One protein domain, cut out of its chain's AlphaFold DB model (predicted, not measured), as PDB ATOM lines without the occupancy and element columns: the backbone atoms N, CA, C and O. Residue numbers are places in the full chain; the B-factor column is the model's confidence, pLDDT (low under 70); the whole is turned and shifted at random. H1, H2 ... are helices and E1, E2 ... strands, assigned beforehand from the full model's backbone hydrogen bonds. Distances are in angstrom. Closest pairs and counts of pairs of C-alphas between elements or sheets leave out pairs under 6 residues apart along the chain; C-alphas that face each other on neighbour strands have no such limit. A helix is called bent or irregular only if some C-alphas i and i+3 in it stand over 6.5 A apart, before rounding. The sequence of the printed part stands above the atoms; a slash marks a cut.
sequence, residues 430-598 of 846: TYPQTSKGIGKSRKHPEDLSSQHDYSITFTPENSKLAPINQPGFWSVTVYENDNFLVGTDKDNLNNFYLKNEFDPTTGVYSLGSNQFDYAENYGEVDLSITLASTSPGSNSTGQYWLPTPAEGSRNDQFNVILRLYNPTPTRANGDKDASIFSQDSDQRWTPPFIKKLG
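What this domain is: This is residues 430 to 598 of the 846 residues of an uncharacterized protein of Synechococcus sp. BIOS-E4-1 (UniProt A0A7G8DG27). With little regular structure, two small sheets, mixed E7 E6 E3 E9 and antiparallel E5 E4 E8, stand partly face to face, nearest at E7; hairpin E1 E2 packs on E9, and H1 on E4. Under half of the 169 printed residues are in named elements, mostly strand, nine strands with H1 after E5. The whole is compact, radius of gyration of the C-alphas 16.5 A, spanning 54 by 40 by 27 A.

Where its parts are: E1 is residues 436 to 438, from C-alpha (43.575, 55.585, 27.620), E2 445 to 447, E3 454 to 458, E4 468 to 480, 26.7 A long, E5 510 to 512, H1 513 to 522, E6 527 to 532, E7 545 to 547, E8 558 to 567 and E9 594 to 598, ending at C-alpha (40.581, 44.620, 15.588). H1 is irregular: C-alphas 515 and 518 are 8.1 A apart.

How they stand to each other: E3 and E6 are antiparallel, N 458 and O 527 2.8 A apart. E4 and E8 are antiparallel, N 479 and O 559 2.8 A apart. The closest C-alphas of E4 and E7, Val 478 and Leu 546, are 6.7 A apart. H1, with 4 of 6 O i to N i+4 pairs within hydrogen-bond range, is on the sheet E5 E4 E8.

The domain as a whole: The printed part has no cut; links E4 to E5, E6 to E7 and E8 to E9 are long. Confidence is under 70 for 56 residues, among them 487 to 507.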
ATOM      1  N   THR A 430      54.212  51.423  43.691       92.88
ATOM      2  CA  THR A 430      53.902  52.426  42.661       92.88
ATOM      3  C   THR A 430      52.715  51.954  41.820       92.88
ATOM      4  O   THR A 430      52.616  50.770  41.499       92.88
ATOM      5  N   TYR A 431      51.824  52.880  41.456       91.62
ATOM      6  CA  TYR A 431      50.523  52.571  40.852       91.62
ATOM      7  C   TYR A 431      50.307  53.318  39.526       91.62
ATOM      8  O   TYR A 431      49.584  54.317  39.510       91.62
ATOM      9  N   PRO A 432      50.958  52.925  38.414       93.50
ATOM     10  CA  PRO A 432      50.601  53.468  37.111       93.50
ATOM     11  C   PRO A 432      49.117  53.247  36.814       93.50
ATOM     12  O   PRO A 432      48.611  52.136  36.946       93.50
ATOM     13  N   GLN A 433      48.433  54.301  36.382       93.06
ATOM     14  CA  GLN A 433      47.007  54.252  36.054       93.06
ATOM     15  C   GLN A 433      46.729  54.855  34.681       93.06
ATOM     16  O   GLN A 433      47.409  55.798  34.264       93.06
ATOM     17  N   THR A 434      45.726  54.337  33.979       93.50
ATOM     18  CA  THR A 434      45.291  54.890  32.696       93.50
ATOM     19  C   THR A 434      43.812  54.634  32.424       93.50
ATOM     20  O   THR A 434      43.268  53.599  32.800       93.50
ATOM     21  N   SER A 435      43.184  55.579  31.730       92.19
ATOM     22  CA  SER A 435      41.879  55.436  31.074       92.19
ATOM     23  C   SER A 435      42.010  55.466  29.547       92.19
ATOM     24  O   SER A 435      41.022  55.607  28.831       92.19
ATOM     25  N   LYS A 436      43.246  55.384  29.031       93.19
ATOM     26  CA  LYS A 436      43.575  55.585  27.620       93.19
ATOM     27  C   LYS A 436      44.178  54.329  27.001       93.19
ATOM     28  O   LYS A 436      45.101  53.726  27.544       93.19
ATOM     29  N   GLY A 437      43.693  53.983  25.816       93.94
ATOM     30  CA  GLY A 437      44.295  52.998  24.925       93.94
ATOM     31  C   GLY A 437      44.787  53.637  23.630       93.94
ATOM     32  O   GLY A 437      44.606  54.830  23.388       93.94
ATOM     33  N   ILE A 438      45.396  52.827  22.765       93.06
ATOM     34  CA  ILE A 438      45.739  53.219  21.396       93.06
ATOM     35  C   ILE A 438      44.961  52.377  20.386       93.06
ATOM     36  O   ILE A 438      44.928  51.147  20.477       93.06
ATOM     37  N   GLY A 439      44.360  53.052  19.409       89.31
ATOM     38  CA  GLY A 439      43.805  52.439  18.208       89.31
ATOM     39  C   GLY A 439      44.892  52.216  17.160       89.31
ATOM     40  O   GLY A 439      45.896  51.541  17.396       89.31
ATOM     41  N   LYS A 440      44.716  52.828  15.992       83.00
ATOM     42  CA  LYS A 440      45.621  52.697  14.831       83.00
ATOM     43  C   LYS A 440      46.855  53.582  14.897       83.00
ATOM     44  O   LYS A 440      47.840  53.337  14.210       83.00
ATOM     45  N   SER A 441      46.815  54.624  15.719       84.06
ATOM     46  CA  SER A 441      47.915  55.567  15.876       84.06
ATOM     47  C   SER A 441      48.302  55.690  17.336       84.06
ATOM     48  O   SER A 441      47.453  55.898  18.198       84.06
ATOM     49  N   ARG A 442      49.610  55.661  17.601       87.56
ATOM     50  CA  ARG A 442      50.151  55.982  18.928       87.56
ATOM     51  C   ARG A 442      49.977  57.449  19.301       87.56
ATOM     52  O   ARG A 442      50.084  57.759  20.468       87.56
ATOM     53  N   LYS A 443      49.701  58.339  18.340       87.88
ATOM     54  CA  LYS A 443      49.593  59.793  18.570       87.88
ATOM     55  C   LYS A 443      48.193  60.253  18.971       87.88
ATOM     56  O   LYS A 443      48.011  61.415  19.334       87.88
ATOM     57  N   HIS A 444      47.204  59.374  18.841       86.81
ATOM     58  CA  HIS A 444      45.797  59.677  19.068       86.81
ATOM     59  C   HIS A 444      45.233  58.638  20.041       86.81
ATOM     60  O   HIS A 444      44.713  57.617  19.593       86.81
ATOM     61  N   PRO A 445      45.403  58.848  21.360       91.31
ATOM     62  CA  PRO A 445      44.865  57.934  22.350       91.31
ATOM     63  C   PRO A 445      43.337  58.011  22.348       91.31
ATOM     64  O   PRO A 445      42.757  59.084  22.173       91.31
ATOM     65  N   GLU A 446      42.701  56.876  22.589       90.31
ATOM     66  CA  GLU A 446      41.251  56.739  22.725       90.31
ATOM     67  C   GLU A 446      40.912  56.428  24.185       90.31
ATOM     68  O   GLU A 446      41.725  55.825  24.889       90.31
ATOM     69  N   ASP A 447      39.727  56.828  24.644       91.12
ATOM     70  CA  ASP A 447      39.216  56.344  25.928       91.12
ATOM     71  C   ASP A 447      39.015  54.826  25.870       91.12
ATOM     72  O   ASP A 447      38.577  54.266  24.859       91.12
ATOM     73  N   LEU A 448      39.358  54.151  26.962       92.81
ATOM     74  CA  LEU A 448      39.036  52.745  27.148       92.81
ATOM     75  C   LEU A 448      37.521  52.605  27.320       92.81
ATOM     76  O   LEU A 448      36.944  53.267  28.179       92.81
ATOM     77  N   SER A 449      36.888  51.764  26.499       88.69
ATOM     78  CA  SER A 449      35.434  51.559  26.486       88.69
ATOM     79  C   SER A 449      35.077  50.082  26.335       88.69
ATOM     80  O   SER A 449      35.705  49.358  25.566       88.69
ATOM     81  N   SER A 450      34.035  49.627  27.028       83.62
ATOM     82  CA  SER A 450      33.529  48.248  26.986       83.62
ATOM     83  C   SER A 450      32.994  47.796  25.620       83.62
ATOM     84  O   SER A 450      32.753  46.602  25.411       83.62
ATOM     85  N   GLN A 451      32.858  48.724  24.668       80.12
ATOM     86  CA  GLN A 451      32.496  48.451  23.272       80.12
ATOM     87  C   GLN A 451      33.615  47.757  22.479       80.12
ATOM     88  O   GLN A 451      33.396  47.273  21.364       80.12
ATOM     89  N   HIS A 452      34.833  47.722  23.020       85.12
ATOM     90  CA  HIS A 452      36.006  47.204  22.334       85.12
ATOM     91  C   HIS A 452      36.793  46.237  23.209       85.12
ATOM     92  O   HIS A 452      36.731  46.282  24.433       85.12
ATOM     93  N   ASP A 453      37.563  45.380  22.543       88.50
ATOM     94  CA  ASP A 453      38.540  44.527  23.208       88.50
ATOM     95  C   ASP A 453      39.914  45.169  23.131       88.50
ATOM     96  O   ASP A 453      40.257  45.849  22.158       88.50
ATOM     97  N   TYR A 454      40.715  44.928  24.158       93.12
ATOM     98  CA  TYR A 454      42.060  45.461  24.264       93.12
ATOM     99  C   TYR A 454      43.037  44.371  24.680       93.12
ATOM    100  O   TYR A 454      42.661  43.345  25.241       93.12
ATOM    101  N   SER A 455      44.318  44.620  24.437       92.38
ATOM    102  CA  SER A 455      45.403  43.793  24.952       92.38
ATOM    103  C   SER A 455      46.468  44.644  25.630       92.38
ATOM    104  O   SER A 455      46.809  45.738  25.169       92.38
ATOM    105  N   ILE A 456      47.033  44.105  26.704       92.50
ATOM    106  CA  ILE A 456      48.267  44.577  27.327       92.50
ATOM    107  C   ILE A 456      49.301  43.486  27.106       92.50
ATOM    108  O   ILE A 456      49.078  42.357  27.523       92.50
ATOM    109  N   THR A 457      50.407  43.791  26.424       87.44
ATOM    110  CA  THR A 457      51.435  42.783  26.111       87.44
ATOM    111  C   THR A 457      52.799  43.180  26.663       87.44
ATOM    112  O   THR A 457      53.386  44.183  26.247       87.44
ATOM    113  N   PHE A 458      53.311  42.369  27.583       83.12
ATOM    114  CA  PHE A 458      54.665  42.447  28.115       83.12
ATOM    115  C   PHE A 458      55.582  41.595  27.226       83.12
ATOM    116  O   PHE A 458      55.360  40.400  27.053       83.12
ATOM    117  N   THR A 459      56.583  42.229  26.624       73.94
ATOM    118  CA  THR A 459      57.543  41.650  25.683       73.94
ATOM    119  C   THR A 459      58.963  41.723  26.253       73.94
ATOM    120  O   THR A 459      59.260  42.533  27.139       73.94
ATOM    121  N   PRO A 460      59.922  40.951  25.719       61.59
ATOM    122  CA  PRO A 460      61.323  41.071  26.116       61.59
ATOM    123  C   PRO A 460      61.940  42.465  25.949       61.59
ATOM    124  O   PRO A 460      62.889  42.796  26.660       61.59
ATOM    125  N   GLU A 461      61.400  43.279  25.042       58.12
ATOM    126  CA  GLU A 461      61.846  44.650  24.774       58.12
ATOM    127  C   GLU A 461      61.316  45.663  25.803       58.12
ATOM    128  O   GLU A 461      61.954  46.690  26.015       58.12
ATOM    129  N   ASN A 462      60.213  45.356  26.499       62.28
ATOM    130  CA  ASN A 462      59.685  46.135  27.630       62.28
ATOM    131  C   ASN A 462      59.938  45.444  28.991       62.28
ATOM    132  O   ASN A 462      59.144  45.547  29.923       62.28
ATOM    133  N   SER A 463      61.101  44.783  29.098       55.88
ATOM    134  CA  SER A 463      61.654  44.131  30.301       55.88
ATOM    135  C   SER A 463      61.093  42.754  30.674       55.88
ATOM    136  O   SER A 463      61.358  42.283  31.776       55.88
ATOM    137  N   LYS A 464      60.438  42.038  29.745       60.22
ATOM    138  CA  LYS A 464      59.842  40.690  29.919       60.22
ATOM    139  C   LYS A 464      58.662  40.656  30.899       60.22
ATOM    140  O   LYS A 464      57.741  39.884  30.669       60.22
ATOM    141  N   LEU A 465      58.686  41.481  31.945       68.62
ATOM    142  CA  LEU A 465      57.714  41.633  33.027       68.62
ATOM    143  C   LEU A 465      57.859  43.035  33.643       68.62
ATOM    144  O   LEU A 465      58.819  43.756  33.361       68.62
ATOM    145  N   ALA A 466      56.928  43.415  34.516       79.94
ATOM    146  CA  ALA A 466      57.050  44.665  35.253       79.94
ATOM    147  C   ALA A 466      58.241  44.613  36.248       79.94
ATOM    148  O   ALA A 466      58.453  43.584  36.893       79.94
ATOM    149  N   PRO A 467      59.046  45.687  36.386       83.62
ATOM    150  CA  PRO A 467      60.341  45.641  37.064       83.62
ATOM    151  C   PRO A 467      60.184  45.615  38.588       83.62
ATOM    152  O   PRO A 467      60.141  46.659  39.239       83.62
ATOM    153  N   ILE A 468      60.175  44.421  39.178       86.06
ATOM    154  CA  ILE A 468      60.053  44.189  40.625       86.06
ATOM    155  C   ILE A 468      61.281  43.466  41.198       86.06
ATOM    156  O   ILE A 468      61.874  42.601  40.557       86.06
ATOM    157  N   ASN A 469      61.648  43.791  42.436       84.88
ATOM    158  CA  ASN A 469      62.616  43.027  43.219       84.88
ATOM    159  C   ASN A 469      61.893  41.971  44.055       84.88
ATOM    160  O   ASN A 469      60.894  42.270  44.704       84.88
ATOM    161  N   GLN A 470      62.446  40.763  44.136       82.31
ATOM    162  CA  GLN A 470      61.910  39.719  45.011       82.31
ATOM    163  C   GLN A 470      62.167  40.036  46.501       82.31
ATOM    164  O   GLN A 470      63.264  40.500  46.834       82.31
ATOM    165  N   PRO A 471      61.214  39.772  47.421       82.00
ATOM    166  CA  PRO A 471      59.875  39.212  47.201       82.00
ATOM    167  C   PRO A 471      58.823  40.305  46.954       82.00
ATOM    168  O   PRO A 471      58.146  40.750  47.875       82.00
ATOM    169  N   GLY A 472      58.733  40.784  45.721       88.06
ATOM    170  CA  GLY A 472      57.772  41.772  45.241       88.06
ATOM    171  C   GLY A 472      56.773  41.111  44.306       88.06
ATOM    172  O   GLY A 472      56.890  39.926  44.006       88.06
ATOM    173  N   PHE A 473      55.792  41.873  43.843       89.06
ATOM    174  CA  PHE A 473      54.811  41.374  42.884       89.06
ATOM    175  C   PHE A 473      54.251  42.527  42.055       89.06
ATOM    176  O   PHE A 473      54.326  43.693  42.458       89.06
ATOM    177  N   TRP A 474      53.689  42.199  40.901       91.75
ATOM    178  CA  TRP A 474      52.963  43.153  40.075       91.75
ATOM    179  C   TRP A 474      51.608  42.593  39.675       91.75
ATOM    180  O   TRP A 474      51.402  41.380  39.704       91.75
ATOM    181  N   SER A 475      50.697  43.477  39.295       92.56
ATOM    182  CA  SER A 475      49.351  43.110  38.867       92.56
ATOM    183  C   SER A 475      48.697  44.189  38.018       92.56
ATOM    184  O   SER A 475      49.103  45.349  38.040       92.56
ATOM    185  N   VAL A 476      47.670  43.791  37.278       94.00
ATOM    186  CA  VAL A 476      46.758  44.652  36.529       94.00
ATOM    187  C   VAL A 476      45.342  44.375  37.012       94.00
ATOM    188  O   VAL A 476      44.941  43.216  37.099       94.00
ATOM    189  N   THR A 477      44.583  45.433  37.280       92.62
ATOM    190  CA  THR A 477      43.166  45.370  37.665       92.62
ATOM    191  C   THR A 477      42.372  46.342  36.794       92.62
ATOM    192  O   THR A 477      42.829  47.465  36.551       92.62
ATOM    193  N   VAL A 478      41.190  45.921  36.339       91.75
ATOM    194  CA  VAL A 478      40.227  46.782  35.637       91.75
ATOM    195  C   VAL A 478      39.186  47.284  36.636       91.75
ATOM    196  O   VAL A 478      38.681  46.519  37.457       91.75
ATOM    197  N   TYR A 479      38.870  48.570  36.550       88.75
ATOM    198  CA  TYR A 479      37.859  49.240  37.355       88.75
ATOM    199  C   TYR A 479      36.826  49.907  36.454       88.75
ATOM    200  O   TYR A 479      37.146  50.353  35.354       88.75
ATOM    201  N   GLU A 480      35.604  50.035  36.954       86.12
ATOM    202  CA  GLU A 480      34.579  50.915  36.399       86.12
ATOM    203  C   GLU A 480      35.098  52.368  36.314       86.12
ATOM    204  O   GLU A 480      36.123  52.737  36.906       86.12
ATOM    205  N   ASN A 481      34.399  53.238  35.579       84.31
ATOM    206  CA  ASN A 481      34.839  54.630  35.424       84.31
ATOM    207  C   ASN A 481      34.923  55.410  36.753       84.31
ATOM    208  O   ASN A 481      35.667  56.383  36.857       84.31
ATOM    209  N   ASP A 482      34.155  55.001  37.762       79.69
ATOM    210  CA  ASP A 482      34.175  55.558  39.120       79.69
ATOM    211  C   ASP A 482      35.239  54.912  40.026       79.69
ATOM    212  O   ASP A 482      35.294  55.200  41.221       79.69
ATOM    213  N   ASN A 483      36.116  54.089  39.444       84.00
ATOM    214  CA  ASN A 483      37.228  53.416  40.098       84.00
ATOM    215  C   ASN A 483      36.829  52.314  41.104       84.00
ATOM    216  O   ASN A 483      37.692  51.849  41.857       84.00
ATOM    217  N   PHE A 484      35.580  51.835  41.095       85.06
ATOM    218  CA  PHE A 484      35.183  50.600  41.789       85.06
ATOM    219  C   PHE A 484      35.408  49.351  40.926       85.06
ATOM    220  O   PHE A 484      35.602  49.439  39.714       85.06
ATOM    221  N   LEU A 485      35.471  48.172  41.555       82.00
ATOM    222  CA  LEU A 485      35.694  46.914  40.832       82.00
ATOM    223  C   LEU A 485      34.556  46.649  39.838       82.00
ATOM    224  O   LEU A 485      33.386  46.874  40.146       82.00
ATOM    225  N   VAL A 486      34.910  46.114  38.668       78.31
ATOM    226  CA  VAL A 486      33.939  45.683  37.656       78.31
ATOM    227  C   VAL A 486      33.032  44.587  38.233       78.31
ATOM    228  O   VAL A 486      33.520  43.570  38.733       78.31
ATOM    229  N   GLY A 487      31.709  44.774  38.147       63.38
ATOM    230  CA  GLY A 487      30.711  43.770  38.557       63.38
ATOM    231  C   GLY A 487      30.265  43.804  40.030       63.38
ATOM    232  O   GLY A 487      30.154  42.756  40.660       63.38
ATOM    233  N   THR A 488      29.963  44.984  40.586       50.06
ATOM    234  CA  THR A 488      29.383  45.136  41.944       50.06
ATOM    235  C   THR A 488      27.845  45.059  42.006       50.06
ATOM    236  O   THR A 488      27.274  45.082  43.103       50.06
ATOM    237  N   ASP A 489      27.144  44.897  40.875       41.84
ATOM    238  CA  ASP A 489      25.706  44.592  40.876       41.84
ATOM    239  C   ASP A 489      25.489  43.149  41.363       41.84
ATOM    240  O   ASP A 489      25.731  42.173  40.655       41.84
ATOM    241  N   LYS A 490      25.025  43.048  42.613       40.44
ATOM    242  CA  LYS A 490      24.948  41.866  43.497       40.44
ATOM    243  C   LYS A 490      24.295  40.591  42.938       40.44
ATOM    244  O   LYS A 490      24.277  39.591  43.653       40.44
ATOM    245  N   ASP A 491      23.770  40.602  41.714       38.81
ATOM    246  CA  ASP A 491      22.866  39.567  41.219       38.81
ATOM    247  C   ASP A 491      23.313  38.792  39.965       38.81
ATOM    248  O   ASP A 491      22.718  37.741  39.752       38.81
ATOM    249  N   ASN A 492      24.310  39.194  39.150       43.78
ATOM    250  CA  ASN A 492      24.757  38.354  38.008       43.78
ATOM    251  C   ASN A 492      26.025  38.843  37.268       43.78
ATOM    252  O   ASN A 492      25.896  39.448  36.215       43.78
ATOM    253  N   LEU A 493      27.222  38.501  37.764       42.31
ATOM    254  CA  LEU A 493      28.501  38.240  37.047       42.31
ATOM    255  C   LEU A 493      29.672  38.649  37.962       42.31
ATOM    256  O   LEU A 493      29.602  39.682  38.610       42.31
ATOM    257  N   ASN A 494      30.724  37.822  38.012       44.47
ATOM    258  CA  ASN A 494      31.880  37.838  38.937       44.47
ATOM    259  C   ASN A 494      31.649  37.157  40.309       44.47
ATOM    260  O   ASN A 494      31.740  37.753  41.376       44.47
ATOM    261  N   ASN A 495      31.403  35.842  40.292       40.91
ATOM    262  CA  ASN A 495      31.326  34.987  41.490       40.91
ATOM    263  C   ASN A 495      32.717  34.559  42.015       40.91
ATOM    264  O   ASN A 495      32.942  33.371  42.248       40.91
ATOM    265  N   PHE A 496      33.664  35.478  42.231       50.09
ATOM    266  CA  PHE A 496      35.022  35.077  42.632       50.09
ATOM    267  C   PHE A 496      35.574  35.741  43.879       50.09
ATOM    268  O   PHE A 496      36.600  36.395  43.816       50.09
ATOM    269  N   TYR A 497      34.998  35.408  45.034       46.72
ATOM    270  CA  TYR A 497      35.784  35.261  46.262       46.72
ATOM    271  C   TYR A 497      35.273  34.090  47.099       46.72
ATOM    272  O   TYR A 497      34.077  33.927  47.337       46.72
ATOM    273  N   LEU A 498      36.205  33.253  47.560       45.22
ATOM    274  CA  LEU A 498      36.049  32.350  48.704       45.22
ATOM    275  C   LEU A 498      34.893  31.314  48.665       45.22
ATOM    276  O   LEU A 498      34.660  30.636  49.673       45.22
ATOM    277  N   LYS A 499      34.216  31.111  47.524       44.44
ATOM    278  CA  LYS A 499      33.172  30.092  47.309       44.44
ATOM    279  C   LYS A 499      33.629  29.021  46.309       44.44
ATOM    280  O   LYS A 499      33.573  29.212  45.110       44.44
ATOM    281  N   ASN A 500      34.080  27.903  46.873       41.62
ATOM    282  CA  ASN A 500      34.322  26.535  46.380       41.62
ATOM    283  C   ASN A 500      34.663  26.166  44.911       41.62
ATOM    284  O   ASN A 500      35.247  25.092  44.781       41.62
ATOM    285  N   GLU A 501      34.403  26.926  43.841       49.56
ATOM    286  CA  GLU A 501      34.705  26.472  42.463       49.56
ATOM    287  C   GLU A 501      35.184  27.608  41.537       49.56
ATOM    288  O   GLU A 501      34.552  28.652  41.435       49.56
ATOM    289  N   PHE A 502      36.327  27.392  40.870       51.53
ATOM    290  CA  PHE A 502      36.845  28.259  39.805       51.53
ATOM    291  C   PHE A 502      36.190  27.905  38.471       51.53
ATOM    292  O   PHE A 502      36.192  26.732  38.094       51.53
ATOM    293  N   ASP A 503      35.724  28.917  37.746       55.03
ATOM    294  CA  ASP A 503      35.194  28.800  36.389       55.03
ATOM    295  C   ASP A 503      35.986  29.734  35.444       55.03
ATOM    296  O   ASP A 503      35.911  30.957  35.573       55.03
ATOM    297  N   PRO A 504      36.760  29.199  34.479       50.28
ATOM    298  CA  PRO A 504      37.537  30.016  33.543       50.28
ATOM    299  C   PRO A 504      36.670  30.885  32.611       50.28
ATOM    300  O   PRO A 504      37.211  31.678  31.846       50.28
ATOM    301  N   THR A 505      35.340  30.751  32.650       51.28
ATOM    302  CA  THR A 505      34.405  31.501  31.802       51.28
ATOM    303  C   THR A 505      33.807  32.747  32.467       51.28
ATOM    304  O   THR A 505      33.184  33.548  31.771       51.28
ATOM    305  N   THR A 506      34.020  32.970  33.774       53.72
ATOM    306  CA  THR A 506      33.311  34.024  34.539       53.72
ATOM    307  C   THR A 506      34.179  35.193  35.036       53.72
ATOM    308  O   THR A 506      33.727  35.946  35.894       53.72
ATOM    309  N   GLY A 507      35.388  35.371  34.483       58.56
ATOM    310  CA  GLY A 507      36.246  36.562  34.663       58.56
ATOM    311  C   GLY A 507      37.031  36.601  35.972       58.56
ATOM    312  O   GLY A 507      36.745  35.844  36.885       58.56
ATOM    313  N   VAL A 508      38.060  37.447  36.084       73.44
ATOM    314  CA  VAL A 508      38.861  37.577  37.316       73.44
ATOM    315  C   VAL A 508      39.161  39.038  37.659       73.44
ATOM    316  O   VAL A 508      39.193  39.873  36.765       73.44
ATOM    317  N   TYR A 509      39.394  39.379  38.931       76.44
ATOM    318  CA  TYR A 509      39.601  40.784  39.324       76.44
ATOM    319  C   TYR A 509      40.962  41.332  38.892       76.44
ATOM    320  O   TYR A 509      41.059  42.469  38.435       76.44
ATOM    321  N   SER A 510      42.018  40.533  39.032       87.44
ATOM    322  CA  SER A 510      43.387  40.970  38.764       87.44
ATOM    323  C   SER A 510      44.265  39.869  38.181       87.44
ATOM    324  O   SER A 510      44.126  38.688  38.492       87.44
ATOM    325  N   LEU A 511      45.204  40.243  37.322       87.56
ATOM    326  CA  LEU A 511      46.191  39.316  36.771       87.56
ATOM    327  C   LEU A 511      47.584  39.888  36.968       87.56
ATOM    328  O   LEU A 511      47.821  41.065  36.704       87.56
ATOM    329  N   GLY A 512      48.506  39.057  37.441       87.69
ATOM    330  CA  GLY A 512      49.832  39.504  37.837       87.69
ATOM    331  C   GLY A 512      50.839  38.378  38.008       87.69
ATOM    332  O   GLY A 512      50.577  37.227  37.653       87.69
ATOM    333  N   SER A 513      51.987  38.696  38.605       83.38
ATOM    334  CA  SER A 513      53.086  37.741  38.823       83.38
ATOM    335  C   SER A 513      52.638  36.456  39.531       83.38
ATOM    336  O   SER A 513      53.131  35.379  39.211       83.38
ATOM    337  N   ASN A 514      51.639  36.533  40.420       81.06
ATOM    338  CA  ASN A 514      51.076  35.365  41.111       81.06
ATOM    339  C   ASN A 514      50.457  34.335  40.145       81.06
ATOM    340  O   ASN A 514      50.624  33.131  40.337       81.06
ATOM    341  N   GLN A 515      49.776  34.788  39.088       80.25
ATOM    342  CA  GLN A 515      49.169  33.905  38.082       80.25
ATOM    343  C   GLN A 515      50.152  33.543  36.961       80.25
ATOM    344  O   GLN A 515      50.014  32.489  36.340       80.25
ATOM    345  N   PHE A 516      51.166  34.382  36.734       78.06
ATOM    346  CA  PHE A 516      52.145  34.237  35.655       78.06
ATOM    347  C   PHE A 516      53.506  33.665  36.085       78.06
ATOM    348  O   PHE A 516      54.449  33.697  35.298       78.06
ATOM    349  N   ASP A 517      53.617  33.066  37.272       68.88
ATOM    350  CA  ASP A 517      54.869  32.513  37.825       68.88
ATOM    351  C   ASP A 517      55.607  31.548  36.859       68.88
ATOM    352  O   ASP A 517      56.835  31.497  36.792       68.88
ATOM    353  N   TYR A 518      54.883  30.819  36.000       59.59
ATOM    354  CA  TYR A 518      55.504  30.010  34.939       59.59
ATOM    355  C   TYR A 518      56.266  30.859  33.899       59.59
ATOM    356  O   TYR A 518      57.374  30.499  33.495       59.59
ATOM    357  N   ALA A 519      55.700  31.987  33.461       57.38
ATOM    358  CA  ALA A 519      56.328  32.865  32.473       57.38
ATOM    359  C   ALA A 519      57.614  33.508  33.021       57.38
ATOM    360  O   ALA A 519      58.586  33.660  32.276       57.38
ATOM    361  N   GLU A 520      57.661  33.791  34.329       57.94
ATOM    362  CA  GLU A 520      58.849  34.340  34.994       57.94
ATOM    363  C   GLU A 520      60.029  33.346  35.011       57.94
ATOM    364  O   GLU A 520      61.190  33.755  34.963       57.94
ATOM    365  N   ASN A 521      59.746  32.035  34.995       54.78
ATOM    366  CA  ASN A 521      60.744  30.976  35.176       54.78
ATOM    367  C   ASN A 521      61.237  30.298  33.878       54.78
ATOM    368  O   ASN A 521      62.332  29.729  33.877       54.78
ATOM    369  N   TYR A 522      60.476  30.351  32.774       53.53
ATOM    370  CA  TYR A 522      60.816  29.651  31.514       53.53
ATOM    371  C   TYR A 522      61.126  30.568  30.316       53.53
ATOM    372  O   TYR A 522      61.500  30.071  29.256       53.53
ATOM    373  N   GLY A 523      61.043  31.890  30.510       50.88
ATOM    374  CA  GLY A 523      61.800  32.932  29.810       50.88
ATOM    375  C   GLY A 523      61.984  32.812  28.295       50.88
ATOM    376  O   GLY A 523      63.078  32.464  27.879       50.88
ATOM    377  N   GLU A 524      60.975  33.217  27.508       54.12
ATOM    378  CA  GLU A 524      61.105  33.824  26.154       54.12
ATOM    379  C   GLU A 524      59.751  34.138  25.467       54.12
ATOM    380  O   GLU A 524      59.716  34.377  24.263       54.12
ATOM    381  N   VAL A 525      58.627  34.157  26.195       60.41
ATOM    382  CA  VAL A 525      57.282  34.285  25.599       60.41
ATOM    383  C   VAL A 525      56.676  35.652  25.920       60.41
ATOM    384  O   VAL A 525      56.812  36.126  27.047       60.41
ATOM    385  N   ASP A 526      56.014  36.266  24.939       73.44
ATOM    386  CA  ASP A 526      55.172  37.444  25.156       73.44
ATOM    387  C   ASP A 526      54.022  37.094  26.109       73.44
ATOM    388  O   ASP A 526      53.343  36.078  25.946       73.44
ATOM    389  N   LEU A 527      53.799  37.940  27.112       79.19
ATOM    390  CA  LEU A 527      52.702  37.796  28.062       79.19
ATOM    391  C   LEU A 527      51.619  38.803  27.707       79.19
ATOM    392  O   LEU A 527      51.809  40.008  27.872       79.19
ATOM    393  N   SER A 528      50.485  38.306  27.222       82.25
ATOM    394  CA  SER A 528      49.335  39.127  26.851       82.25
ATOM    395  C   SER A 528      48.188  38.935  27.840       82.25
ATOM    396  O   SER A 528      47.797  37.807  28.131       82.25
ATOM    397  N   ILE A 529      47.645  40.048  28.331       88.06
ATOM    398  CA  ILE A 529      46.384  40.112  29.072       88.06
ATOM    399  C   ILE A 529      45.337  40.744  28.157       88.06
ATOM    400  O   ILE A 529      45.536  41.866  27.681       88.06
ATOM    401  N   THR A 530      44.225  40.049  27.929       88.06
ATOM    402  CA  THR A 530      43.080  40.578  27.177       88.06
ATOM    403  C   THR A 530      42.142  41.323  28.119       88.06
ATOM    404  O   THR A 530      41.842  40.835  29.203       88.06
ATOM    405  N   LEU A 531      41.646  42.490  27.711       91.12
ATOM    406  CA  LEU A 531      40.575  43.218  28.392       91.12
ATOM    407  C   LEU A 531      39.344  43.179  27.487       91.12
ATOM    408  O   LEU A 531      39.405  43.664  26.358       91.12
ATOM    409  N   ALA A 532      38.257  42.579  27.956       83.88
ATOM    410  CA  ALA A 532      37.005  42.458  27.201       83.88
ATOM    411  C   ALA A 532      35.824  42.305  28.167       83.88
ATOM    412  O   ALA A 532      36.028  41.877  29.297       83.88
ATOM    413  N   SER A 533      34.592  42.592  27.757       78.56
ATOM    414  CA  SER A 533      33.414  42.423  28.634       78.56
ATOM    415  C   SER A 533      32.879  40.990  28.663       78.56
ATOM    416  O   SER A 533      32.130  40.611  29.558       78.56
ATOM    417  N   THR A 534      33.295  40.164  27.704       73.06
ATOM    418  CA  THR A 534      32.940  38.746  27.600       73.06
ATOM    419  C   THR A 534      34.200  37.903  27.529       73.06
ATOM    420  O   THR A 534      35.151  38.305  26.857       73.06
ATOM    421  N   SER A 535      34.176  36.717  28.145       71.31
ATOM    422  CA  SER A 535      35.273  35.757  28.015       71.31
ATOM    423  C   SER A 535      35.564  35.505  26.530       71.31
ATOM    424  O   SER A 535      34.632  35.218  25.772       71.31
ATOM    425  N   PRO A 536      36.831  35.599  26.093       66.06
ATOM    426  CA  PRO A 536      37.195  35.337  24.704       66.06
ATOM    427  C   PRO A 536      37.096  33.842  24.327       66.06
ATOM    428  O   PRO A 536      37.276  33.504  23.164       66.06
ATOM    429  N   GLY A 537      36.761  32.946  25.270       58.41
ATOM    430  CA  GLY A 537      36.546  31.513  25.036       58.41
ATOM    431  C   GLY A 537      37.428  30.614  25.910       58.41
ATOM    432  O   GLY A 537      38.227  31.086  26.711       58.41
ATOM    433  N   SER A 538      37.289  29.291  25.768       48.91
ATOM    434  CA  SER A 538      37.951  28.279  26.617       48.91
ATOM    435  C   SER A 538      39.344  27.831  26.138       48.91
ATOM    436  O   SER A 538      39.900  26.866  26.673       48.91
ATOM    437  N   ASN A 539      39.920  28.515  25.147       52.62
ATOM    438  CA  ASN A 539      41.244  28.206  24.601       52.62
ATOM    439  C   ASN A 539      42.380  28.688  25.535       52.62
ATOM    440  O   ASN A 539      42.143  29.317  26.569       52.62
ATOM    441  N   SER A 540      43.633  28.348  25.209       47.34
ATOM    442  CA  SER A 540      44.820  28.576  26.052       47.34
ATOM    443  C   SER A 540      45.054  30.026  26.497       47.34
ATOM    444  O   SER A 540      45.666  30.230  27.542       47.34
ATOM    445  N   THR A 541      44.577  31.023  25.747       51.06
ATOM    446  CA  THR A 541      44.707  32.454  26.081       51.06
ATOM    447  C   THR A 541      43.498  33.025  26.813       51.06
ATOM    448  O   THR A 541      43.644  34.019  27.520       51.06
ATOM    449  N   GLY A 542      42.325  32.385  26.734       56.47
ATOM    450  CA  GLY A 542      41.108  32.891  27.381       56.47
ATOM    451  C   GLY A 542      41.141  32.860  28.909       56.47
ATOM    452  O   GLY A 542      40.279  33.432  29.569       56.47
ATOM    453  N   GLN A 543      42.186  32.250  29.463       63.62
ATOM    454  CA  GLN A 543      42.496  32.235  30.885       63.62
ATOM    455  C   GLN A 543      43.146  33.550  31.347       63.62
ATOM    456  O   GLN A 543      43.001  33.906  32.504       63.62
ATOM    457  N   TYR A 544      43.816  34.309  30.471       79.50
ATOM    458  CA  TYR A 544      44.492  35.567  30.823       79.50
ATOM    459  C   TYR A 544      43.686  36.784  30.380       79.50
ATOM    460  O   TYR A 544      44.155  37.661  29.654       79.50
ATOM    461  N   TRP A 545      42.437  36.808  30.825       83.56
ATOM    462  CA  TRP A 545      41.465  37.832  30.491       83.56
ATOM    463  C   TRP A 545      40.967  38.548  31.752       83.56
ATOM    464  O   TRP A 545      40.648  37.907  32.753       83.56
ATOM    465  N   LEU A 546      40.888  39.878  31.687       87.31
ATOM    466  CA  LEU A 546      40.247  40.719  32.693       87.31
ATOM    467  C   LEU A 546      38.902  41.245  32.157       87.31
ATOM    468  O   LEU A 546      38.874  41.830  31.067       87.31
ATOM    469  N   PRO A 547      37.804  41.083  32.917       83.44
ATOM    470  CA  PRO A 547      36.506  41.606  32.550       83.44
ATOM    471  C   PRO A 547      36.522  43.136  32.571       83.44
ATOM    472  O   PRO A 547      36.967  43.763  33.531       83.44
ATOM    473  N   THR A 548      36.002  43.734  31.506       86.00
ATOM    474  CA  THR A 548      35.631  45.151  31.458       86.00
ATOM    475  C   THR A 548      34.142  45.300  31.787       86.00
ATOM    476  O   THR A 548      33.410  44.308  31.708       86.00
ATOM    477  N   PRO A 549      33.658  46.512  32.112       81.38
ATOM    478  CA  PRO A 549      32.235  46.757  32.351       81.38
ATOM    479  C   PRO A 549      31.334  46.221  31.234       81.38
ATOM    480  O   PRO A 549      31.749  46.147  30.077       81.38
ATOM    481  N   ALA A 550      30.091  45.859  31.558       69.12
ATOM    482  CA  ALA A 550      29.096  45.512  30.546       69.12
ATOM    483  C   ALA A 550      28.630  46.769  29.788       69.12
ATOM    484  O   ALA A 550      28.476  47.843  30.373       69.12
ATOM    485  N   GLU A 551      28.370  46.645  28.487       57.06
ATOM    486  CA  GLU A 551      27.917  47.765  27.661       57.06
ATOM    487  C   GLU A 551      26.503  48.220  28.087       57.06
ATOM    488  O   GLU A 551      25.528  47.462  28.051       57.06
ATOM    489  N   GLY A 552      26.379  49.483  28.507       52.12
ATOM    490  CA  GLY A 552      25.125  50.058  29.010       52.12
ATOM    491  C   GLY A 552      24.957  50.040  30.535       52.12
ATOM    492  O   GLY A 552      23.897  50.449  31.020       52.12
ATOM    493  N   SER A 553      25.986  49.656  31.307       53.28
ATOM    494  CA  SER A 553      26.138  50.200  32.666       53.28
ATOM    495  C   SER A 553      26.224  51.737  32.563       53.28
ATOM    496  O   SER A 553      26.441  52.288  31.483       53.28
ATOM    497  N   ARG A 554      25.987  52.488  33.646       50.31
ATOM    498  CA  ARG A 554      25.877  53.966  33.595       50.31
ATOM    499  C   ARG A 554      27.099  54.692  32.997       50.31
ATOM    500  O   ARG A 554      27.010  55.901  32.790       50.31
ATOM    501  N   ASN A 555      28.199  53.985  32.741       65.25
ATOM    502  CA  ASN A 555      29.374  54.475  32.049       65.25
ATOM    503  C   ASN A 555      30.043  53.327  31.272       65.25
ATOM    504  O   ASN A 555      30.412  52.327  31.877       65.25
ATOM    505  N   ASP A 556      30.193  53.451  29.953       75.44
ATOM    506  CA  ASP A 556      30.879  52.447  29.133       75.44
ATOM    507  C   ASP A 556      32.410  52.570  29.205       75.44
ATOM    508  O   ASP A 556      33.112  51.693  28.705       75.44
ATOM    509  N   GLN A 557      32.933  53.622  29.842       87.81
ATOM    510  CA  GLN A 557      34.360  53.828  30.063       87.81
ATOM    511  C   GLN A 557      34.877  53.061  31.284       87.81
ATOM    512  O   GLN A 557      34.142  52.789  32.235       87.81
ATOM    513  N   PHE A 558      36.168  52.731  31.280       91.00
ATOM    514  CA  PHE A 558      36.808  52.019  32.384       91.00
ATOM    515  C   PHE A 558      38.247  52.480  32.626       91.00
ATOM    516  O   PHE A 558      38.901  53.053  31.751       91.00
ATOM    517  N   ASN A 559      38.750  52.205  33.827       92.62
ATOM    518  CA  ASN A 559      40.108  52.531  34.247       92.62
ATOM    519  C   ASN A 559      40.930  51.257  34.439       92.62
ATOM    520  O   ASN A 559      40.418  50.215  34.848       92.62
ATOM    521  N   VAL A 560      42.232  51.343  34.186       95.44
ATOM    522  CA  VAL A 560      43.183  50.257  34.427       95.44
ATOM    523  C   VAL A 560      44.267  50.754  35.368       95.44
ATOM    524  O   VAL A 560      44.887  51.792  35.125       95.44
ATOM    525  N   ILE A 561      44.523  49.992  36.430       94.62
ATOM    526  CA  ILE A 561      45.621  50.259  37.362       94.62
ATOM    527  C   ILE A 561      46.586  49.082  37.314       94.62
ATOM    528  O   ILE A 561      46.201  47.936  37.555       94.62
ATOM    529  N   LEU A 562      47.851  49.383  37.024       94.81
ATOM    530  CA  LEU A 562      48.970  48.472  37.210       94.81
ATOM    531  C   LEU A 562      49.592  48.759  38.579       94.81
ATOM    532  O   LEU A 562      49.847  49.912  38.921       94.81
ATOM    533  N   ARG A 563      49.836  47.728  39.385       94.00
ATOM    534  CA  ARG A 563      50.479  47.864  40.697       94.00
ATOM    535  C   ARG A 563      51.850  47.220  40.655       94.00
ATOM    536  O   ARG A 563      51.988  46.102  40.177       94.00
ATOM    537  N   LEU A 564      52.850  47.921  41.176       93.56
ATOM    538  CA  LEU A 564      54.201  47.411  41.388       93.56
ATOM    539  C   LEU A 564      54.497  47.461  42.877       93.56
ATOM    540  O   LEU A 564      54.562  48.555  43.429       93.56
ATOM    541  N   TYR A 565      54.704  46.314  43.512       93.25
ATOM    542  CA  TYR A 565      55.145  46.213  44.900       93.25
ATOM    543  C   TYR A 565      56.611  45.797  44.951       93.25
ATOM    544  O   TYR A 565      56.997  44.812  44.323       93.25
ATOM    545  N   ASN A 566      57.419  46.546  45.707       90.88
ATOM    546  CA  ASN A 566      58.886  46.483  45.658       90.88
ATOM    547  C   ASN A 566      59.465  46.696  44.233       90.88
ATOM    548  O   ASN A 566      60.200  45.837  43.735       90.88
ATOM    549  N   PRO A 567      59.117  47.796  43.533       91.31
ATOM    550  CA  PRO A 567      59.694  48.126  42.230       91.31
ATOM    551  C   PRO A 567      61.229  48.196  42.261       91.31
ATOM    552  O   PRO A 567      61.848  48.626  43.235       91.31
ATOM    553  N   THR A 568      61.854  47.800  41.155       87.25
ATOM    554  CA  THR A 568      63.315  47.783  41.014       87.25
ATOM    555  C   THR A 568      63.877  49.211  41.094       87.25
ATOM    556  O   THR A 568      63.430  50.077  40.341       87.25
ATOM    557  N   PRO A 569      64.869  49.489  41.962       85.62
ATOM    558  CA  PRO A 569      65.471  50.809  42.098       85.62
ATOM    559  C   PRO A 569      66.353  51.163  40.895       85.62
ATOM    560  O   PRO A 569      66.870  50.298  40.185       85.62
ATOM    561  N   THR A 570      66.612  52.456  40.709       80.94
ATOM    562  CA  THR A 570      67.515  52.953  39.662       80.94
ATOM    563  C   THR A 570      68.956  52.495  39.926       80.94
ATOM    564  O   THR A 570      69.517  52.746  40.997       80.94
ATOM    565  N   ARG A 571      69.589  51.834  38.944       72.25
ATOM    566  CA  ARG A 571      70.995  51.386  39.015       72.25
ATOM    567  C   ARG A 571      71.949  52.426  38.421       72.25
ATOM    568  O   ARG A 571      71.629  53.088  37.445       72.25
ATOM    569  N   ALA A 572      73.165  52.514  38.965       56.22
ATOM    570  CA  ALA A 572      74.146  53.546  38.605       56.22
ATOM    571  C   ALA A 572      74.703  53.476  37.161       56.22
ATOM    572  O   ALA A 572      75.304  54.449  36.716       56.22
ATOM    573  N   ASN A 573      74.526  52.357  36.443       53.53
ATOM    574  CA  ASN A 573      75.208  52.091  35.164       53.53
ATOM    575  C   ASN A 573      74.270  51.857  33.958       53.53
ATOM    576  O   ASN A 573      74.769  51.518  32.890       53.53
ATOM    577  N   GLY A 574      72.946  52.013  34.101       52.44
ATOM    578  CA  GLY A 574      72.008  51.926  32.966       52.44
ATOM    579  C   GLY A 574      71.785  50.530  32.351       52.44
ATOM    580  O   GLY A 574      71.269  50.435  31.244       52.44
ATOM    581  N   ASP A 575      72.158  49.436  33.029       52.53
ATOM    582  CA  ASP A 575      71.964  48.072  32.507       52.53
ATOM    583  C   ASP A 575      70.548  47.503  32.766       52.53
ATOM    584  O   ASP A 575      70.113  47.410  33.914       52.53
ATOM    585  N   LYS A 576      69.917  47.070  31.659       48.97
ATOM    586  CA  LYS A 576      68.807  46.122  31.352       48.97
ATOM    587  C   LYS A 576      67.578  45.915  32.259       48.97
ATOM    588  O   LYS A 576      66.568  45.470  31.719       48.97
ATOM    589  N   ASP A 577      67.591  46.273  33.538       56.16
ATOM    590  CA  ASP A 577      66.408  46.177  34.411       56.16
ATOM    591  C   ASP A 577      65.804  47.582  34.577       56.16
ATOM    592  O   ASP A 577      66.002  48.236  35.604       56.16
ATOM    593  N   ALA A 578      65.178  48.095  33.511       70.19
ATOM    594  CA  ALA A 578      64.651  49.457  33.448       70.19
ATOM    595  C   ALA A 578      63.750  49.750  34.666       70.19
ATOM    596  O   ALA A 578      62.810  49.019  34.966       70.19
ATOM    597  N   SER A 579      64.082  50.801  35.415       84.75
ATOM    598  CA  SER A 579      63.415  51.183  36.665       84.75
ATOM    599  C   SER A 579      62.293  52.173  36.373       84.75
ATOM    600  O   SER A 579      62.478  53.096  35.577       84.75
ATOM    601  N   ILE A 580      61.155  52.049  37.064       87.94
ATOM    602  CA  ILE A 580      60.074  53.047  36.980       87.94
ATOM    603  C   ILE A 580      60.470  54.400  37.604       87.94
ATOM    604  O   ILE A 580      59.855  55.429  37.334       87.94
ATOM    605  N   PHE A 581      61.530  54.418  38.415       88.12
ATOM    606  CA  PHE A 581      62.029  55.607  39.102       88.12
ATOM    607  C   PHE A 581      63.015  56.451  38.293       88.12
ATOM    608  O   PHE A 581      63.383  57.547  38.735       88.12
ATOM    609  N   SER A 582      63.484  55.951  37.144       84.38
ATOM    610  CA  SER A 582      64.424  56.702  36.311       84.38
ATOM    611  C   SER A 582      63.824  58.055  35.934       84.38
ATOM    612  O   SER A 582      62.688  58.145  35.478       84.38
ATOM    613  N   GLN A 583      64.607  59.114  36.132       78.38
ATOM    614  CA  GLN A 583      64.238  60.472  35.721       78.38
ATOM    615  C   GLN A 583      64.579  60.735  34.248       78.38
ATOM    616  O   GLN A 583      64.117  61.718  33.680       78.38
ATOM    617  N   ASP A 584      65.408  59.873  33.653       78.88
ATOM    618  CA  ASP A 584      65.636  59.831  32.214       78.88
ATOM    619  C   ASP A 584      64.531  58.974  31.596       78.88
ATOM    620  O   ASP A 584      64.464  57.767  31.861       78.88
ATOM    621  N   SER A 585      63.643  59.614  30.842       75.06
ATOM    622  CA  SER A 585      62.481  58.980  30.234       75.06
ATOM    623  C   SER A 585      62.862  57.947  29.174       75.06
ATOM    624  O   SER A 585      62.165  56.942  29.073       75.06
ATOM    625  N   ASP A 586      64.016  58.101  28.516       75.00
ATOM    626  CA  ASP A 586      64.566  57.114  27.575       75.00
ATOM    627  C   ASP A 586      65.039  55.825  28.285       75.00
ATOM    628  O   ASP A 586      65.207  54.781  27.654       75.00
ATOM    629  N   GLN A 587      65.276  55.883  29.602       75.62
ATOM    630  CA  GLN A 587      65.745  54.756  30.427       75.62
ATOM    631  C   GLN A 587      64.702  54.264  31.437       75.62
ATOM    632  O   GLN A 587      64.921  53.262  32.127       75.62
ATOM    633  N   ARG A 588      63.591  54.987  31.583       83.75
ATOM    634  CA  ARG A 588      62.523  54.650  32.518       83.75
ATOM    635  C   ARG A 588      61.687  53.529  31.936       83.75
ATOM    636  O   ARG A 588      61.244  53.598  30.795       83.75
ATOM    637  N   TRP A 589      61.419  52.517  32.751       87.00
ATOM    638  CA  TRP A 589      60.425  51.527  32.371       87.00
ATOM    639  C   TRP A 589      59.037  52.154  32.396       87.00
ATOM    640  O   TRP A 589      58.619  52.723  33.408       87.00
ATOM    641  N   THR A 590      58.330  52.027  31.282       86.75
ATOM    642  CA  THR A 590      56.937  52.429  31.137       86.75
ATOM    643  C   THR A 590      56.089  51.181  30.921       86.75
ATOM    644  O   THR A 590      56.508  50.275  30.190       86.75
ATOM    645  N   PRO A 591      54.895  51.093  31.539       91.06
ATOM    646  CA  PRO A 591      54.006  49.983  31.250       91.06
ATOM    647  C   PRO A 591      53.669  49.942  29.749       91.06
ATOM    648  O   PRO A 591      53.709  50.979  29.079       91.06
ATOM    649  N   PRO A 592      53.351  48.768  29.176       91.38
ATOM    650  CA  PRO A 592      53.045  48.666  27.753       91.38
ATOM    651  C   PRO A 592      51.824  49.511  27.360       91.38
ATOM    652  O   PRO A 592      50.920  49.736  28.167       91.38
ATOM    653  N   PHE A 593      51.752  49.918  26.091       92.69
ATOM    654  CA  PHE A 593      50.510  50.453  25.531       92.69
ATOM    655  C   PHE A 593      49.365  49.448  25.696       92.69
ATOM    656  O   PHE A 593      49.527  48.269  25.367       92.69
ATOM    657  N   ILE A 594      48.193  49.940  26.096       95.50
ATOM    658  CA  ILE A 594      46.940  49.193  25.985       95.50
ATOM    659  C   ILE A 594      46.446  49.334  24.543       95.50
ATOM    660  O   ILE A 594      46.097  50.427  24.099       95.50
ATOM    661  N   LYS A 595      46.475  48.244  23.774       93.81
ATOM    662  CA  LYS A 595      46.183  48.255  22.334       93.81
ATOM    663  C   LYS A 595      44.759  47.796  22.077       93.81
ATOM    664  O   LYS A 595      44.419  46.672  22.436       93.81
ATOM    665  N   LYS A 596      43.968  48.622  21.392       93.06
ATOM    666  CA  LYS A 596      42.659  48.242  20.856       93.06
ATOM    667  C   LYS A 596      42.823  47.112  19.840       93.06
ATOM    668  O   LYS A 596      43.699  47.167  18.966       93.06
ATOM    669  N   LEU A 597      41.986  46.093  19.965       90.19
ATOM    670  CA  LEU A 597      41.982  44.932  19.092       90.19
ATOM    671  C   LEU A 597      40.976  45.131  17.955       90.19
ATOM    672  O   LEU A 597      39.824  45.514  18.157       90.19
ATOM    673  N   GLY A 598      41.438  44.898  16.730       88.88
ATOM    674  CA  GLY A 598      40.581  44.620  15.588       88.88
ATOM    675  C   GLY A 598      40.242  43.135  15.563       88.88
ATOM    676  O   GLY A 598      40.935  42.317  16.170       88.88
TER     677      GLY A 598